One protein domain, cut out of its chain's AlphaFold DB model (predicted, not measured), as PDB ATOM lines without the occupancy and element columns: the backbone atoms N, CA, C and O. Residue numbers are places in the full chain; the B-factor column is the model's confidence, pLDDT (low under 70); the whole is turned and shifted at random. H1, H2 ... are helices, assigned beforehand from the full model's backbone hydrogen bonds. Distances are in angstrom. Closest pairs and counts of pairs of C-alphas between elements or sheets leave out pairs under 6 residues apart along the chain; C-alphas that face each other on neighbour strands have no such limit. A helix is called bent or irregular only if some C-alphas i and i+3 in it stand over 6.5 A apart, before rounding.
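AT A GLANCE: This is residues 90 to 180 and 234 to 266 of the 289 residues of an uncharacterized protein of Ceriporiopsis subvermispora (strain B) (UniProt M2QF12). Three long helices, H1, H2 and H3, run up and down side by side as a loose three-helix bundle, their centres making a triangle; the short helices H4 and H6 pack on H2, with H4 at the end where H2 begins, H5 packs on H4, H7 is near H2, and the small helix H8 lies beyond that end of H2, touching no helix. The printed part has 124 residues, with eight named helices, H1 to H8 in that order along the chain, and no named strand; the class is all helix. It is compact, with a radius of gyration of the C-alphas of 15.4 A, yet elongated in outline, spanning 51 by 32 by 22 A.

IN THESE COORDINATES: H1, residues 90 to 107, begins with C-alpha 90 at (3.336, 49.666, -14.884) and is 24.8 A long from first to last C-alpha. It has a kink of 43 degrees near residue 97 and is irregular, with C-alphas 95 and 98 7.1 A apart. H2, residues 113 to 128, is 22.5 A long and begins with C-alpha 113 at (-16.434, 34.793, 4.906). H3, residues 138 to 155, is 25.6 A long, and H4, residues 158 to 166, is 12.2 A long. H5 is residues 171 to 175, H6 residues 240 to 243, and H7 residues 246 to 253, 10.8 A long. H8, residues 261 to 266, ends with C-alpha 266 at (-19.243, 52.007, 25.646).

HOW THE PARTS SIT: H2 is the hub, touching four other helices. H1 and H2 form a helical hairpin, opposite ways at a shallow tilt of 8 degrees; their closest C-alphas, of Pro 98 and Ala 123, are 4.9 A apart. H2 and H3 form another, opposite ways at a shallow tilt of 24 degrees; H3 touches H2 with residues 145 to 152 alone, and the closest C-alphas, of Ala 128 and Lys 145, are 5.8 A apart. H1 and H3 are near each other. H4 touches residues 113 to 117 of H2 alone, only just about perpendicular at 72 degrees, with the closest C-alphas, of Ala 114 and Leu 164, 4.9 A apart. H6 touches residues 121 to 125 of H2 alone, the closest C-alphas being those of Arg 125 and Val 240, 6.6 A apart. H5 touches H4, the closest C-alphas being those of Phe 165 and Arg 171, 4.2 A apart. H5 and H7 only just touch, with 3 pairs of C-alphas within 8 A, the closest those of Leu 173 and Glu 248 at 6.0 A. H2 and H7 are near each other, and H6 and H7 meet only through their link. Each O i to N i+4 pair is within hydrogen-bond range in H2, H3, H4, H5, H7 and H8; in H1 12 of 14 are, and H6 is too short for such a pair.

THE WHOLE: The two C-alphas farthest apart, of Thr 135 and Gln 262, are 51.5 A apart. Residues 181 to 233 are not printed, and C-alphas 180 and 234 are 9.0 A apart across this cut, which falls in the link from H5 to H6. Of the links that are printed whole, none is long. The mean pLDDT of the printed part is 75.3; 28 residues are under 70, namely 90 to 95, 134 to 135, 176 to 180, 234 to 236 and 255 to 266.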
ATOM      1  N   PRO A  90       3.742  49.308 -16.234       42.94
ATOM      2  CA  PRO A  90       3.336  49.666 -14.884       42.94
ATOM      3  C   PRO A  90       1.809  49.707 -14.716       42.94
ATOM      4  O   PRO A  90       1.343  49.562 -13.590       42.94
ATOM      5  N   ALA A  91       1.021  49.837 -15.790       43.69
ATOM      6  CA  ALA A  91      -0.426  50.029 -15.721       43.69
ATOM      7  C   ALA A  91      -1.245  48.741 -15.527       43.69
ATOM      8  O   ALA A  91      -2.193  48.716 -14.745       43.69
ATOM      9  N   LEU A  92      -0.891  47.634 -16.190       47.03
ATOM     10  CA  LEU A  92      -1.604  46.363 -15.972       47.03
ATOM     11  C   LEU A  92      -1.237  45.743 -14.614       47.03
ATOM     12  O   LEU A  92      -2.089  45.171 -13.934       47.03
ATOM     13  N   GLY A  93       0.027  45.898 -14.199       51.56
ATOM     14  CA  GLY A  93       0.507  45.497 -12.877       51.56
ATOM     15  C   GLY A  93      -0.185  46.255 -11.744       51.56
ATOM     16  O   GLY A  93      -0.551  45.634 -10.751       51.56
ATOM     17  N   THR A  94      -0.428  47.560 -11.913       60.72
ATOM     18  CA  THR A  94      -1.196  48.373 -10.952       60.72
ATOM     19  C   THR A  94      -2.685  48.045 -10.961       60.72
ATOM     20  O   THR A  94      -3.291  48.040  -9.895       60.72
ATOM     21  N   LYS A  95      -3.268  47.691 -12.114       66.62
ATOM     22  CA  LYS A  95      -4.702  47.362 -12.221       66.62
ATOM     23  C   LYS A  95      -5.107  46.043 -11.580       66.62
ATOM     24  O   LYS A  95      -6.166  45.969 -10.973       66.62
ATOM     25  N   ARG A  96      -4.255  45.018 -11.655       75.25
ATOM     26  CA  ARG A  96      -4.501  43.728 -10.981       75.25
ATOM     27  C   ARG A  96      -4.060  43.703  -9.519       75.25
ATOM     28  O   ARG A  96      -4.383  42.757  -8.809       75.25
ATOM     29  N   LYS A  97      -3.297  44.708  -9.078       79.06
ATOM     30  CA  LYS A  97      -2.705  44.745  -7.739       79.06
ATOM     31  C   LYS A  97      -3.744  44.634  -6.617       79.06
ATOM     32  O   LYS A  97      -3.495  43.832  -5.728       79.06
ATOM     33  N   PRO A  98      -4.904  45.320  -6.661       84.44
ATOM     34  CA  PRO A  98      -5.902  45.185  -5.601       84.44
ATOM     35  C   PRO A  98      -6.420  43.752  -5.435       84.44
ATOM     36  O   PRO A  98      -6.562  43.291  -4.312       84.44
ATOM     37  N   ILE A  99      -6.618  43.025  -6.540       84.94
ATOM     38  CA  ILE A  99      -7.059  41.620  -6.513       84.94
ATOM     39  C   ILE A  99      -5.943  40.709  -5.991       84.94
ATOM     40  O   ILE A  99      -6.190  39.843  -5.161       84.94
ATOM     41  N   VAL A 100      -4.705  40.905  -6.455       84.88
ATOM     42  CA  VAL A 100      -3.559  40.096  -6.006       84.88
ATOM     43  C   VAL A 100      -3.277  40.308  -4.516       84.88
ATOM     44  O   VAL A 100      -3.016  39.340  -3.808       84.88
ATOM     45  N   ASP A 101      -3.351  41.553  -4.040       83.88
ATOM     46  CA  ASP A 101      -3.171  41.887  -2.626       83.88
ATOM     47  C   ASP A 101      -4.312  41.277  -1.779       83.88
ATOM     48  O   ASP A 101      -4.032  40.678  -0.744       83.88
ATOM     49  N   ALA A 102      -5.569  41.347  -2.244       84.31
ATOM     50  CA  ALA A 102      -6.719  40.718  -1.585       84.31
ATOM     51  C   ALA A 102      -6.549  39.195  -1.440       84.31
ATOM     52  O   ALA A 102      -6.709  38.659  -0.346       84.31
ATOM     53  N   ILE A 103      -6.150  38.500  -2.513       85.56
ATOM     54  CA  ILE A 103      -5.887  37.052  -2.477       85.56
ATOM     55  C   ILE A 103      -4.768  36.733  -1.481       85.56
ATOM     56  O   ILE A 103      -4.946  35.880  -0.617       85.56
ATOM     57  N   GLY A 104      -3.644  37.454  -1.543       83.31
ATOM     58  CA  GLY A 104      -2.526  37.231  -0.624       83.31
ATOM     59  C   GLY A 104      -2.908  37.454   0.845       83.31
ATOM     60  O   GLY A 104      -2.508  36.675   1.710       83.31
ATOM     61  N   ASN A 105      -3.724  38.473   1.132       78.25
ATOM     62  CA  ASN A 105      -4.223  38.736   2.482       78.25
ATOM     63  C   ASN A 105      -5.124  37.609   2.992       78.25
ATOM     64  O   ASN A 105      -5.065  37.294   4.178       78.25
ATOM     65  N   LEU A 106      -5.951  37.013   2.128       83.75
ATOM     66  CA  LEU A 106      -6.835  35.901   2.489       83.75
ATOM     67  C   LEU A 106      -6.067  34.586   2.661       83.75
ATOM     68  O   LEU A 106      -6.336  33.859   3.606       83.75
ATOM     69  N   GLU A 107      -5.074  34.306   1.816       82.12
ATOM     70  CA  GLU A 107      -4.250  33.089   1.914       82.12
ATOM     71  C   GLU A 107      -3.299  33.097   3.123       82.12
ATOM     72  O   GLU A 107      -2.901  32.044   3.620       82.12
ATOM     73  N   SER A 108      -2.909  34.282   3.602       70.94
ATOM     74  CA  SER A 108      -1.951  34.431   4.707       70.94
ATOM     75  C   SER A 108      -2.534  34.195   6.108       70.94
ATOM     76  O   SER A 108      -1.770  34.142   7.076       70.94
ATOM     77  N   ARG A 109      -3.861  34.067   6.238       73.94
ATOM     78  CA  ARG A 109      -4.577  33.942   7.519       73.94
ATOM     79  C   ARG A 109      -5.729  32.947   7.426       73.94
ATOM     80  O   ARG A 109      -6.157  32.583   6.339       73.94
ATOM     81  N   ASP A 110      -6.256  32.550   8.579       76.62
ATOM     82  CA  ASP A 110      -7.516  31.810   8.647       76.62
ATOM     83  C   ASP A 110      -8.667  32.793   8.365       76.62
ATOM     84  O   ASP A 110      -9.097  33.538   9.245       76.62
ATOM     85  N   ALA A 111      -9.041  32.918   7.090       81.38
ATOM     86  CA  ALA A 111      -9.982  33.928   6.620       81.38
ATOM     87  C   ALA A 111     -11.435  33.477   6.815       81.38
ATOM     88  O   ALA A 111     -11.838  32.404   6.360       81.38
ATOM     89  N   SER A 112     -12.248  34.327   7.442       86.25
ATOM     90  CA  SER A 112     -13.697  34.139   7.498       86.25
ATOM     91  C   SER A 112     -14.372  34.624   6.211       86.25
ATOM     92  O   SER A 112     -13.809  35.394   5.433       86.25
ATOM     93  N   LEU A 113     -15.638  34.250   6.010       86.06
ATOM     94  CA  LEU A 113     -16.434  34.793   4.906       86.06
ATOM     95  C   LEU A 113     -16.563  36.329   4.973       86.06
ATOM     96  O   LEU A 113     -16.598  36.993   3.938       86.06
ATOM     97  N   ALA A 114     -16.580  36.900   6.181       84.12
ATOM     98  CA  ALA A 114     -16.580  38.347   6.381       84.12
ATOM     99  C   ALA A 114     -15.257  38.989   5.928       84.12
ATOM    100  O   ALA A 114     -15.280  40.055   5.315       84.12
ATOM    101  N   ASP A 115     -14.116  38.331   6.169       84.88
ATOM    102  CA  ASP A 115     -12.815  38.778   5.656       84.88
ATOM    103  C   ASP A 115     -12.783  38.743   4.126       84.88
ATOM    104  O   ASP A 115     -12.335  39.705   3.501       84.88
ATOM    105  N   CYS A 116     -13.311  37.673   3.518       87.31
ATOM    106  CA  CYS A 116     -13.447  37.568   2.065       87.31
ATOM    107  C   CYS A 116     -14.266  38.731   1.495       87.31
ATOM    108  O   CYS A 116     -13.846  39.359   0.522       87.31
ATOM    109  N   MET A 117     -15.398  39.062   2.126       87.19
ATOM    110  CA  MET A 117     -16.232  40.183   1.695       87.19
ATOM    111  C   MET A 117     -15.546  41.529   1.868       87.19
ATOM    112  O   MET A 117     -15.588  42.344   0.952       87.19
ATOM    113  N   LEU A 118     -14.871  41.770   2.991       85.19
ATOM    114  CA  LEU A 118     -14.117  43.007   3.183       85.19
ATOM    115  C   LEU A 118     -13.070  43.201   2.083       85.19
ATOM    116  O   LEU A 118     -13.032  44.262   1.461       85.19
ATOM    117  N   GLU A 119     -12.233  42.194   1.827       87.56
ATOM    118  CA  GLU A 119     -11.192  42.277   0.797       87.56
ATOM    119  C   GLU A 119     -11.792  42.457  -0.606       87.56
ATOM    120  O   GLU A 119     -11.242  43.207  -1.416       87.56
ATOM    121  N   LEU A 120     -12.952  41.852  -0.879       88.12
ATOM    122  CA  LEU A 120     -13.666  42.016  -2.142       88.12
ATOM    123  C   LEU A 120     -14.208  43.447  -2.326       88.12
ATOM    124  O   LEU A 120     -13.968  44.052  -3.373       88.12
ATOM    125  N   ILE A 121     -14.857  44.018  -1.302       86.38
ATOM    126  CA  ILE A 121     -15.343  45.411  -1.311       86.38
ATOM    127  C   ILE A 121     -14.154  46.375  -1.503       86.38
ATOM    128  O   ILE A 121     -14.229  47.343  -2.262       86.38
ATOM    129  N   TRP A 122     -13.011  46.099  -0.865       86.19
ATOM    130  CA  TRP A 122     -11.790  46.893  -1.042       86.19
ATOM    131  C   TRP A 122     -11.202  46.804  -2.447       86.19
ATOM    132  O   TRP A 122     -10.759  47.826  -2.984       86.19
ATOM    133  N   ALA A 123     -11.152  45.604  -3.023       87.12
ATOM    134  CA  ALA A 123     -10.606  45.378  -4.352       87.12
ATOM    135  C   ALA A 123     -11.455  46.062  -5.432       87.12
ATOM    136  O   ALA A 123     -10.885  46.734  -6.295       87.12
ATOM    137  N   GLU A 124     -12.786  45.950  -5.346       88.12
ATOM    138  CA  GLU A 124     -13.729  46.630  -6.244       88.12
ATOM    139  C   GLU A 124     -13.494  48.140  -6.207       88.12
ATOM    140  O   GLU A 124     -13.117  48.735  -7.222       88.12
ATOM    141  N   ARG A 125     -13.548  48.728  -5.008       85.75
ATOM    142  CA  ARG A 125     -13.379  50.167  -4.800       85.75
ATOM    143  C   ARG A 125     -12.038  50.670  -5.319       85.75
ATOM    144  O   ARG A 125     -11.939  51.731  -5.943       85.75
ATOM    145  N   ALA A 126     -10.967  49.936  -5.022       85.81
ATOM    146  CA  ALA A 126      -9.634  50.296  -5.473       85.81
ATOM    147  C   ALA A 126      -9.569  50.323  -7.002       85.81
ATOM    148  O   ALA A 126      -9.032  51.280  -7.555       85.81
ATOM    149  N   ILE A 127     -10.153  49.326  -7.673       85.81
ATOM    150  CA  ILE A 127     -10.180  49.208  -9.135       85.81
ATOM    151  C   ILE A 127     -11.079  50.270  -9.772       85.81
ATOM    152  O   ILE A 127     -10.661  50.898 -10.751       85.81
ATOM    153  N   ALA A 128     -12.252  50.545  -9.200       85.19
ATOM    154  CA  ALA A 128     -13.155  51.601  -9.651       85.19
ATOM    155  C   ALA A 128     -12.446  52.969  -9.691       85.19
ATOM    156  O   ALA A 128     -12.548  53.709 -10.677       85.19
ATOM    157  N   ARG A 129     -11.616  53.253  -8.679       84.50
ATOM    158  CA  ARG A 129     -10.857  54.506  -8.527       84.50
ATOM    159  C   ARG A 129      -9.566  54.592  -9.333       84.50
ATOM    160  O   ARG A 129      -8.951  55.659  -9.358       84.50
ATOM    161  N   LEU A 130      -9.125  53.516  -9.986       82.75
ATOM    162  CA  LEU A 130      -7.885  53.571 -10.757       82.75
ATOM    163  C   LEU A 130      -8.015  54.576 -11.911       82.75
ATOM    164  O   LEU A 130      -8.951  54.460 -12.717       82.75
ATOM    165  N   PRO A 131      -7.086  55.544 -12.025       78.50
ATOM    166  CA  PRO A 131      -7.093  56.484 -13.131       78.50
ATOM    167  C   PRO A 131      -6.795  55.739 -14.435       78.50
ATOM    168  O   PRO A 131      -5.890  54.908 -14.496       78.50
ATOM    169  N   ILE A 132      -7.562  56.047 -15.480       77.00
ATOM    170  CA  ILE A 132      -7.268  55.593 -16.839       77.00
ATOM    171  C   ILE A 132      -6.327  56.633 -17.441       77.00
ATOM    172  O   ILE A 132      -6.702  57.788 -17.634       77.00
ATOM    173  N   THR A 133      -5.079  56.244 -17.662       75.88
ATOM    174  CA  THR A 133      -4.050  57.120 -18.229       75.88
ATOM    175  C   THR A 133      -4.057  57.051 -19.756       75.88
ATOM    176  O   THR A 133      -4.549  56.092 -20.340       75.88
ATOM    177  N   ALA A 134      -3.473  58.045 -20.433       66.31
ATOM    178  CA  ALA A 134      -3.417  58.085 -21.903       66.31
ATOM    179  C   ALA A 134      -2.620  56.924 -22.535       66.31
ATOM    180  O   ALA A 134      -2.718  56.683 -23.734       66.31
ATOM    181  N   THR A 135      -1.810  56.223 -21.740       69.75
ATOM    182  CA  THR A 135      -1.047  55.040 -22.161       69.75
ATOM    183  C   THR A 135      -1.803  53.731 -21.956       69.75
ATOM    184  O   THR A 135      -1.280  52.671 -22.295       69.75
ATOM    185  N   ASP A 136      -2.996  53.791 -21.369       70.12
ATOM    186  CA  ASP A 136      -3.801  52.619 -21.077       70.12
ATOM    187  C   ASP A 136      -4.700  52.234 -22.239       70.12
ATOM    188  O   ASP A 136      -5.250  53.081 -22.938       70.12
ATOM    189  N   ASP A 137      -4.935  50.932 -22.362       80.69
ATOM    190  CA  ASP A 137      -6.089  50.431 -23.090       80.69
ATOM    191  C   ASP A 137      -7.361  50.806 -22.306       80.69
ATOM    192  O   ASP A 137      -7.664  50.238 -21.246       80.69
ATOM    193  N   ALA A 138      -8.044  51.847 -22.786       78.62
ATOM    194  CA  ALA A 138      -9.245  52.392 -22.168       78.62
ATOM    195  C   ALA A 138     -10.415  51.402 -22.225       78.62
ATOM    196  O   ALA A 138     -11.156  51.297 -21.246       78.62
ATOM    197  N   ASP A 139     -10.528  50.636 -23.312       79.25
ATOM    198  CA  ASP A 139     -11.586  49.642 -23.501       79.25
ATOM    199  C   ASP A 139     -11.397  48.481 -22.524       79.25
ATOM    200  O   ASP A 139     -12.333  48.085 -21.826       79.25
ATOM    201  N   PHE A 140     -10.163  47.994 -22.382       81.38
ATOM    202  CA  PHE A 140      -9.830  46.984 -21.381       81.38
ATOM    203  C   PHE A 140     -10.080  47.486 -19.955       81.38
ATOM    204  O   PHE A 140     -10.625  46.756 -19.129       81.38
ATOM    205  N   ALA A 141      -9.699  48.728 -19.639       79.88
ATOM    206  CA  ALA A 141      -9.894  49.290 -18.305       79.88
ATOM    207  C   ALA A 141     -11.381  49.467 -17.962       79.88
ATOM    208  O   ALA A 141     -11.796  49.119 -16.855       79.88
ATOM    209  N   ALA A 142     -12.182  49.966 -18.906       81.44
ATOM    210  CA  ALA A 142     -13.626  50.088 -18.752       81.44
ATOM    211  C   ALA A 142     -14.286  48.711 -18.591       81.44
ATOM    212  O   ALA A 142     -15.084  48.511 -17.675       81.44
ATOM    213  N   HIS A 143     -13.889  47.736 -19.418       83.12
ATOM    214  CA  HIS A 143     -14.379  46.365 -19.319       83.12
ATOM    215  C   HIS A 143     -14.009  45.709 -17.984       83.12
ATOM    216  O   HIS A 143     -14.856  45.071 -17.366       83.12
ATOM    217  N   ALA A 144     -12.774  45.879 -17.506       82.06
ATOM    218  CA  ALA A 144     -12.323  45.317 -16.237       82.06
ATOM    219  C   ALA A 144     -13.101  45.893 -15.043       82.06
ATOM    220  O   ALA A 144     -13.530  45.127 -14.183       82.06
ATOM    221  N   LYS A 145     -13.326  47.216 -15.016       86.19
ATOM    222  CA  LYS A 145     -14.149  47.869 -13.984       86.19
ATOM    223  C   LYS A 145     -15.585  47.343 -14.009       86.19
ATOM    224  O   LYS A 145     -16.068  46.872 -12.990       86.19
ATOM    225  N   SER A 146     -16.228  47.352 -15.179       84.44
ATOM    226  CA  SER A 146     -17.613  46.882 -15.336       84.44
ATOM    227  C   SER A 146     -17.772  45.399 -14.994       84.44
ATOM    228  O   SER A 146     -18.739  45.017 -14.340       84.44
ATOM    229  N   SER A 147     -16.825  44.553 -15.406       85.69
ATOM    230  CA  SER A 147     -16.869  43.125 -15.097       85.69
ATOM    231  C   SER A 147     -16.694  42.859 -13.611       85.69
ATOM    232  O   SER A 147     -17.488  42.112 -13.058       85.69
ATOM    233  N   LEU A 148     -15.722  43.489 -12.945       85.38
ATOM    234  CA  LEU A 148     -15.550  43.302 -11.505       85.38
ATOM    235  C   LEU A 148     -16.760  43.804 -10.715       85.38
ATOM    236  O   LEU A 148     -17.207  43.120  -9.805       85.38
ATOM    237  N   HIS A 149     -17.303  44.956 -11.096       87.19
ATOM    238  CA  HIS A 149     -18.489  45.531 -10.479       87.19
ATOM    239  C   HIS A 149     -19.710  44.606 -10.606       87.19
ATOM    240  O   HIS A 149     -20.382  44.294  -9.630       87.19
ATOM    241  N   ARG A 150     -19.949  44.062 -11.804       85.44
ATOM    242  CA  ARG A 150     -21.022  43.083 -12.023       85.44
ATOM    243  C   ARG A 150     -20.823  41.812 -11.197       85.44
ATOM    244  O   ARG A 150     -21.775  41.329 -10.593       85.44
ATOM    245  N   GLU A 151     -19.613  41.254 -11.189       85.31
ATOM    246  CA  GLU A 151     -19.346  40.039 -10.414       85.31
ATOM    247  C   GLU A 151     -19.418  40.301  -8.901       85.31
ATOM    248  O   GLU A 151     -19.844  39.420  -8.162       85.31
ATOM    249  N   PHE A 152     -19.070  41.506  -8.433       87.56
ATOM    250  CA  PHE A 152     -19.252  41.919  -7.040       87.56
ATOM    251  C   PHE A 152     -20.715  41.774  -6.604       87.56
ATOM    252  O   PHE A 152     -20.993  41.028  -5.667       87.56
ATOM    253  N   HIS A 153     -21.641  42.407  -7.327       84.44
ATOM    254  CA  HIS A 153     -23.074  42.342  -7.024       84.44
ATOM    255  C   HIS A 153     -23.627  40.920  -7.118       84.44
ATOM    256  O   HIS A 153     -24.421  40.503  -6.280       84.44
ATOM    257  N   ARG A 154     -23.144  40.136  -8.089       82.44
ATOM    258  CA  ARG A 154     -23.509  38.722  -8.234       82.44
ATOM    259  C   ARG A 154     -23.053  37.864  -7.047       82.44
ATOM    260  O   ARG A 154     -23.752  36.947  -6.634       82.44
ATOM    261  N   MET A 155     -21.868  38.129  -6.503       83.38
ATOM    262  CA  MET A 155     -21.351  37.389  -5.349       83.38
ATOM    263  C   MET A 155     -21.963  37.863  -4.028       83.38
ATOM    264  O   MET A 155     -22.036  37.083  -3.083       83.38
ATOM    265  N   ASN A 156     -22.401  39.119  -3.944       83.38
ATOM    266  CA  ASN A 156     -22.887  39.744  -2.719       83.38
ATOM    267  C   ASN A 156     -24.290  39.260  -2.317       83.38
ATOM    268  O   ASN A 156     -25.272  39.972  -2.443       83.38
ATOM    269  N   THR A 157     -24.416  38.032  -1.829       84.12
ATOM    270  CA  THR A 157     -25.716  37.501  -1.385       84.12
ATOM    271  C   THR A 157     -26.071  37.917   0.050       84.12
ATOM    272  O   THR A 157     -25.222  38.368   0.822       84.12
ATOM    273  N   SER A 158     -27.315  37.667   0.467       80.31
ATOM    274  CA  SER A 158     -27.760  37.857   1.859       80.31
ATOM    275  C   SER A 158     -26.906  37.099   2.887       80.31
ATOM    276  O   SER A 158     -26.737  37.557   4.016       80.31
ATOM    277  N   LEU A 159     -26.303  35.971   2.496       82.75
ATOM    278  CA  LEU A 159     -25.389  35.198   3.343       82.75
ATOM    279  C   LEU A 159     -24.081  35.963   3.600       82.75
ATOM    280  O   LEU A 159     -23.572  35.972   4.721       82.75
ATOM    281  N   HIS A 160     -23.567  36.656   2.587       85.94
ATOM    282  CA  HIS A 160     -22.381  37.501   2.698       85.94
ATOM    283  C   HIS A 160     -22.649  38.736   3.566       85.94
ATOM    284  O   HIS A 160     -21.808  39.111   4.388       85.94
ATOM    285  N   TRP A 161     -23.845  39.318   3.456       79.88
ATOM    286  CA  TRP A 161     -24.276  40.410   4.327       79.88
ATOM    287  C   TRP A 161     -24.437  39.959   5.784       79.88
ATOM    288  O   TRP A 161     -23.927  40.606   6.699       79.88
ATOM    289  N   LEU A 162     -25.051  38.792   6.010       81.69
ATOM    290  CA  LEU A 162     -25.155  38.184   7.336       81.69
ATOM    291  C   LEU A 162     -23.770  37.922   7.947       81.69
ATOM    292  O   LEU A 162     -23.559  38.184   9.131       81.69
ATOM    293  N   ALA A 163     -22.807  37.456   7.149       84.19
ATOM    294  CA  ALA A 163     -21.438  37.254   7.611       84.19
ATOM    295  C   ALA A 163     -20.781  38.566   8.072       84.19
ATOM    296  O   ALA A 163     -20.145  38.588   9.126       84.19
ATOM    297  N   LEU A 164     -20.975  39.670   7.338       82.75
ATOM    298  CA  LEU A 164     -20.519  41.001   7.760       82.75
ATOM    299  C   LEU A 164     -21.217  41.456   9.048       82.75
ATOM    300  O   LEU A 164     -20.557  41.955   9.955       82.75
ATOM    301  N   PHE A 165     -22.525  41.237   9.170       82.62
ATOM    302  CA  PHE A 165     -23.292  41.620  10.356       82.62
ATOM    303  C   PHE A 165     -22.837  40.887  11.631       82.62
ATOM    304  O   PHE A 165     -22.742  41.481  12.712       82.62
ATOM    305  N   LEU A 166     -22.541  39.591  11.512       79.88
ATOM    306  CA  LEU A 166     -22.075  38.762  12.625       79.88
ATOM    307  C   LEU A 166     -20.620  39.050  13.011       79.88
ATOM    308  O   LEU A 166     -20.221  38.752  14.138       79.88
ATOM    309  N   HIS A 167     -19.833  39.643  12.111       78.00
ATOM    310  CA  HIS A 167     -18.444  39.972  12.384       78.00
ATOM    311  C   HIS A 167     -18.343  41.215  13.295       78.00
ATOM    312  O   HIS A 167     -18.832  42.284  12.913       78.00
ATOM    313  N   PRO A 168     -17.673  41.136  14.465       71.38
ATOM    314  CA  PRO A 168     -17.652  42.217  15.462       71.38
ATOM    315  C   PRO A 168     -17.207  43.572  14.904       71.38
ATOM    316  O   PRO A 168     -17.757  44.606  15.260       71.38
ATOM    317  N   LEU A 169     -16.250  43.564  13.971       70.44
ATOM    318  CA  LEU A 169     -15.725  44.789  13.364       70.44
ATOM    319  C   LEU A 169     -16.601  45.325  12.219       70.44
ATOM    320  O   LEU A 169     -16.477  46.492  11.868       70.44
ATOM    321  N   CYS A 170     -17.466  44.499  11.621       73.56
ATOM    322  CA  CYS A 170     -18.189  44.828  10.383       73.56
ATOM    323  C   CYS A 170     -19.692  45.023  10.591       73.56
ATOM    324  O   CYS A 170     -20.394  45.390   9.652       73.56
ATOM    325  N   ARG A 171     -20.193  44.832  11.814       74.56
ATOM    326  CA  ARG A 171     -21.611  44.991  12.135       74.56
ATOM    327  C   ARG A 171     -22.149  46.365  11.756       74.56
ATOM    328  O   ARG A 171     -23.170  46.463  11.084       74.56
ATOM    329  N   ARG A 172     -21.441  47.424  12.151       70.50
ATOM    330  CA  ARG A 172     -21.810  48.800  11.801       70.50
ATOM    331  C   ARG A 172     -21.814  49.023  10.292       70.50
ATOM    332  O   ARG A 172     -22.762  49.597   9.775       70.50
ATOM    333  N   LEU A 173     -20.822  48.466   9.595       73.44
ATOM    334  CA  LEU A 173     -20.727  48.531   8.138       73.44
ATOM    335  C   LEU A 173     -21.947  47.890   7.461       73.44
ATOM    336  O   LEU A 173     -22.454  48.442   6.489       73.44
ATOM    337  N   ALA A 174     -22.422  46.759   7.991       72.00
ATOM    338  CA  ALA A 174     -23.646  46.114   7.529       72.00
ATOM    339  C   ALA A 174     -24.880  46.986   7.826       72.00
ATOM    340  O   ALA A 174     -25.667  47.264   6.932       72.00
ATOM    341  N   ILE A 175     -25.029  47.519   9.040       71.62
ATOM    342  CA  ILE A 175     -26.195  48.347   9.407       71.62
ATOM    343  C   ILE A 175     -26.252  49.656   8.599       71.62
ATOM    344  O   ILE A 175     -27.328  50.090   8.196       71.62
ATOM    345  N   SER A 176     -25.103  50.274   8.329       66.38
ATOM    346  CA  SER A 176     -25.009  51.528   7.576       66.38
ATOM    347  C   SER A 176     -25.310  51.372   6.079       66.38
ATOM    348  O   SER A 176     -25.455  52.379   5.383       66.38
ATOM    349  N   SER A 177     -25.400  50.139   5.569       60.94
ATOM    350  CA  SER A 177     -25.790  49.858   4.184       60.94
ATOM    351  C   SER A 177     -27.316  49.915   4.029       60.94
ATOM    352  O   SER A 177     -28.020  48.912   4.096       60.94
ATOM    353  N   ALA A 178     -27.836  51.135   3.870       46.97
ATOM    354  CA  ALA A 178     -29.269  51.452   3.879       46.97
ATOM    355  C   ALA A 178     -30.089  50.798   2.746       46.97
ATOM    356  O   ALA A 178     -31.317  50.799   2.800       46.97
ATOM    357  N   THR A 179     -29.440  50.232   1.727       51.94
ATOM    358  CA  THR A 179     -30.094  49.652   0.543       51.94
ATOM    359  C   THR A 179     -30.524  48.194   0.722       51.94
ATOM    360  O   THR A 179     -31.357  47.725  -0.043       51.94
ATOM    361  N   GLN A 180     -30.002  47.489   1.735       48.97
ATOM    362  CA  GLN A 180     -30.448  46.141   2.122       48.97
ATOM    363  C   GLN A 180     -31.197  46.147   3.460       48.97
ATOM    364  O   GLN A 180     -31.151  45.175   4.216       48.97
ATOM    365  N   LEU A 234     -29.160  44.409  -6.312       67.06
ATOM    366  CA  LEU A 234     -28.851  45.779  -6.681       67.06
ATOM    367  C   LEU A 234     -28.568  45.849  -8.180       67.06
ATOM    368  O   LEU A 234     -28.018  44.931  -8.797       67.06
ATOM    369  N   SER A 235     -28.966  46.960  -8.786       66.12
ATOM    370  CA  SER A 235     -28.611  47.241 -10.164       66.12
ATOM    371  C   SER A 235     -27.112  47.552 -10.246       66.12
ATOM    372  O   SER A 235     -26.557  48.247  -9.400       66.12
ATOM    373  N   GLY A 236     -26.436  47.021 -11.272       64.38
ATOM    374  CA  GLY A 236     -24.983  47.167 -11.459       64.38
ATOM    375  C   GLY A 236     -24.516  48.572 -11.870       64.38
ATOM    376  O   GLY A 236     -23.493  48.709 -12.536       64.38
ATOM    377  N   ASP A 237     -25.313  49.595 -11.588       70.69
ATOM    378  CA  ASP A 237     -24.977  51.017 -11.635       70.69
ATOM    379  C   ASP A 237     -24.809  51.621 -10.227       70.69
ATOM    380  O   ASP A 237     -24.310  52.742 -10.112       70.69
ATOM    381  N   ILE A 238     -25.177  50.890  -9.166       74.06
ATOM    382  CA  ILE A 238     -25.031  51.318  -7.771       74.06
ATOM    383  C   ILE A 238     -23.594  51.072  -7.316       74.06
ATOM    384  O   ILE A 238     -23.162  49.936  -7.166       74.06
ATOM    385  N   SER A 239     -22.846  52.140  -7.052       77.56
ATOM    386  CA  SER A 239     -21.456  52.041  -6.606       77.56
ATOM    387  C   SER A 239     -21.340  51.400  -5.218       77.56
ATOM    388  O   SER A 239     -22.168  51.613  -4.334       77.56
ATOM    389  N   VAL A 240     -20.240  50.679  -4.975       78.81
ATOM    390  CA  VAL A 240     -19.887  50.153  -3.648       78.81
ATOM    391  C   VAL A 240     -19.862  51.244  -2.575       78.81
ATOM    392  O   VAL A 240     -20.208  50.982  -1.425       78.81
ATOM    393  N   GLU A 241     -19.473  52.469  -2.927       77.69
ATOM    394  CA  GLU A 241     -19.493  53.606  -2.009       77.69
ATOM    395  C   GLU A 241     -20.885  54.091  -1.613       77.69
ATOM    396  O   GLU A 241     -21.015  54.690  -0.544       77.69
ATOM    397  N   ASP A 242     -21.887  53.824  -2.446       74.62
ATOM    398  CA  ASP A 242     -23.289  54.119  -2.153       74.62
ATOM    399  C   ASP A 242     -23.917  52.988  -1.325       74.62
ATOM    400  O   ASP A 242     -24.808  53.232  -0.514       74.62
ATOM    401  N   THR A 243     -23.412  51.760  -1.478       72.88
ATOM    402  CA  THR A 243     -23.870  50.589  -0.720       72.88
ATOM    403  C   THR A 243     -23.239  50.507   0.668       72.88
ATOM    404  O   THR A 243     -23.934  50.183   1.621       72.88
ATOM    405  N   TYR A 244     -21.945  50.803   0.831       78.56
ATOM    406  CA  TYR A 244     -21.217  50.581   2.086       78.56
ATOM    407  C   TYR A 244     -20.633  51.862   2.682       78.56
ATOM    408  O   TYR A 244     -20.000  52.671   2.001       78.56
ATOM    409  N   ALA A 245     -20.741  52.004   4.009       79.50
ATOM    410  CA  ALA A 245     -20.168  53.128   4.743       79.50
ATOM    411  C   ALA A 245     -18.630  53.123   4.714       79.50
ATOM    412  O   ALA A 245     -17.930  52.600   5.581       79.50
ATOM    413  N   VAL A 246     -18.095  53.823   3.721       72.62
ATOM    414  CA  VAL A 246     -16.669  53.998   3.428       72.62
ATOM    415  C   VAL A 246     -15.810  54.359   4.646       72.62
ATOM    416  O   VAL A 246     -14.697  53.855   4.805       72.62
ATOM    417  N   LYS A 247     -16.303  55.260   5.501       73.25
ATOM    418  CA  LYS A 247     -15.572  55.717   6.694       73.25
ATOM    419  C   LYS A 247     -15.400  54.592   7.717       73.25
ATOM    420  O   LYS A 247     -14.357  54.495   8.362       73.25
ATOM    421  N   GLU A 248     -16.407  53.735   7.847       71.75
ATOM    422  CA  GLU A 248     -16.363  52.583   8.747       71.75
ATOM    423  C   GLU A 248     -15.384  51.540   8.215       71.75
ATOM    424  O   GLU A 248     -14.534  51.066   8.966       71.75
ATOM    425  N   MET A 249     -15.374  51.303   6.898       72.69
ATOM    426  CA  MET A 249     -14.377  50.437   6.265       72.69
ATOM    427  C   MET A 249     -12.938  50.874   6.573       72.69
ATOM    428  O   MET A 249     -12.119  50.067   7.015       72.69
ATOM    429  N   GLU A 250     -12.604  52.153   6.368       74.81
ATOM    430  CA  GLU A 250     -11.254  52.675   6.631       74.81
ATOM    431  C   GLU A 250     -10.832  52.519   8.097       74.81
ATOM    432  O   GLU A 250      -9.648  52.327   8.385       74.81
ATOM    433  N   THR A 251     -11.796  52.571   9.014       72.19
ATOM    434  CA  THR A 251     -11.581  52.380  10.452       72.19
ATOM    435  C   THR A 251     -11.274  50.915  10.772       72.19
ATOM    436  O   THR A 251     -10.306  50.638  11.484       72.19
ATOM    437  N   ILE A 252     -12.013  49.979  10.164       73.00
ATOM    438  CA  ILE A 252     -11.773  48.529  10.262       73.00
ATOM    439  C   ILE A 252     -10.369  48.184   9.758       73.00
ATOM    440  O   ILE A 252      -9.603  47.513  10.446       73.00
ATOM    441  N   ARG A 253      -9.976  48.712   8.592       73.38
ATOM    442  CA  ARG A 253      -8.660  48.433   7.987       73.38
ATOM    443  C   ARG A 253      -7.484  48.957   8.811       73.38
ATOM    444  O   ARG A 253      -6.402  48.378   8.772       73.38
ATOM    445  N   LYS A 254      -7.675  50.054   9.543       71.56
ATOM    446  CA  LYS A 254      -6.664  50.601  10.462       71.56
ATOM    447  C   LYS A 254      -6.608  49.848  11.798       71.56
ATOM    448  O   LYS A 254      -5.781  50.203  12.632       71.56
ATOM    449  N   GLY A 255      -7.469  48.846  12.009       65.62
ATOM    450  CA  GLY A 255      -7.580  48.120  13.276       65.62
ATOM    451  C   GLY A 255      -8.123  48.983  14.417       65.62
ATOM    452  O   GLY A 255      -7.852  48.696  15.576       65.62
ATOM    453  N   LEU A 256      -8.837  50.068  14.094       58.69
ATOM    454  CA  LEU A 256      -9.371  51.037  15.060       58.69
ATOM    455  C   LEU A 256     -10.853  50.797  15.385       58.69
ATOM    456  O   LEU A 256     -11.437  51.549  16.163       58.69
ATOM    457  N   ALA A 257     -11.477  49.792  14.767       59.88
ATOM    458  CA  ALA A 257     -12.849  49.410  15.069       59.88
ATOM    459  C   ALA A 257     -12.907  48.688  16.433       59.88
ATOM    460  O   ALA A 257     -12.002  47.901  16.724       59.88
ATOM    461  N   PRO A 258     -13.924  48.957  17.275       56.38
ATOM    462  CA  PRO A 258     -14.041  48.337  18.592       56.38
ATOM    463  C   PRO A 258     -14.057  46.807  18.475       56.38
ATOM    464  O   PRO A 258     -14.855  46.234  17.738       56.38
ATOM    465  N   CYS A 259     -13.141  46.150  19.188       54.22
ATOM    466  CA  CYS A 259     -12.907  44.707  19.092       54.22
ATOM    467  C   CYS A 259     -13.935  43.863  19.865       54.22
ATOM    468  O   CYS A 259     -13.929  42.637  19.733       54.22
ATOM    469  N   SER A 260     -14.793  44.487  20.682       57.91
ATOM    470  CA  SER A 260     -15.793  43.797  21.496       57.91
ATOM    471  C   SER A 260     -17.138  44.526  21.527       57.91
ATOM    472  O   SER A 260     -17.212  45.744  21.374       57.91
ATOM    473  N   LEU A 261     -18.206  43.765  21.795       54.25
ATOM    474  CA  LEU A 261     -19.547  44.305  22.043       54.25
ATOM    475  C   LEU A 261     -19.566  45.270  23.230       54.25
ATOM    476  O   LEU A 261     -20.340  46.218  23.236       54.25
ATOM    477  N   GLN A 262     -18.722  45.038  24.238       57.25
ATOM    478  CA  GLN A 262     -18.614  45.928  25.391       57.25
ATOM    479  C   GLN A 262     -17.986  47.275  25.007       57.25
ATOM    480  O   GLN A 262     -18.468  48.310  25.457       57.25
ATOM    481  N   ASP A 263     -16.970  47.270  24.140       58.47
ATOM    482  CA  ASP A 263     -16.356  48.497  23.618       58.47
ATOM    483  C   ASP A 263     -17.310  49.255  22.680       58.47
ATOM    484  O   ASP A 263     -17.308  50.483  22.651       58.47
ATOM    485  N   GLU A 264     -18.156  48.533  21.937       55.88
ATOM    486  CA  GLU A 264     -19.209  49.110  21.093       55.88
ATOM    487  C   GLU A 264     -20.307  49.777  21.937       55.88
ATOM    488  O   GLU A 264     -20.651  50.931  21.690       55.88
ATOM    489  N   VAL A 265     -20.806  49.101  22.980       60.03
ATOM    490  CA  VAL A 265     -21.778  49.671  23.931       60.03
ATOM    491  C   VAL A 265     -21.199  50.900  24.639       60.03
ATOM    492  O   VAL A 265     -21.898  51.898  24.779       60.03
ATOM    493  N   ALA A 266     -19.919  50.870  25.021       58.53
ATOM    494  CA  ALA A 266     -19.243  52.007  25.646       58.53
ATOM    495  C   ALA A 266     -19.017  53.195  24.687       58.53
ATOM    496  O   ALA A 266     -18.985  54.335  25.136       58.53
TER     497      ALA A 266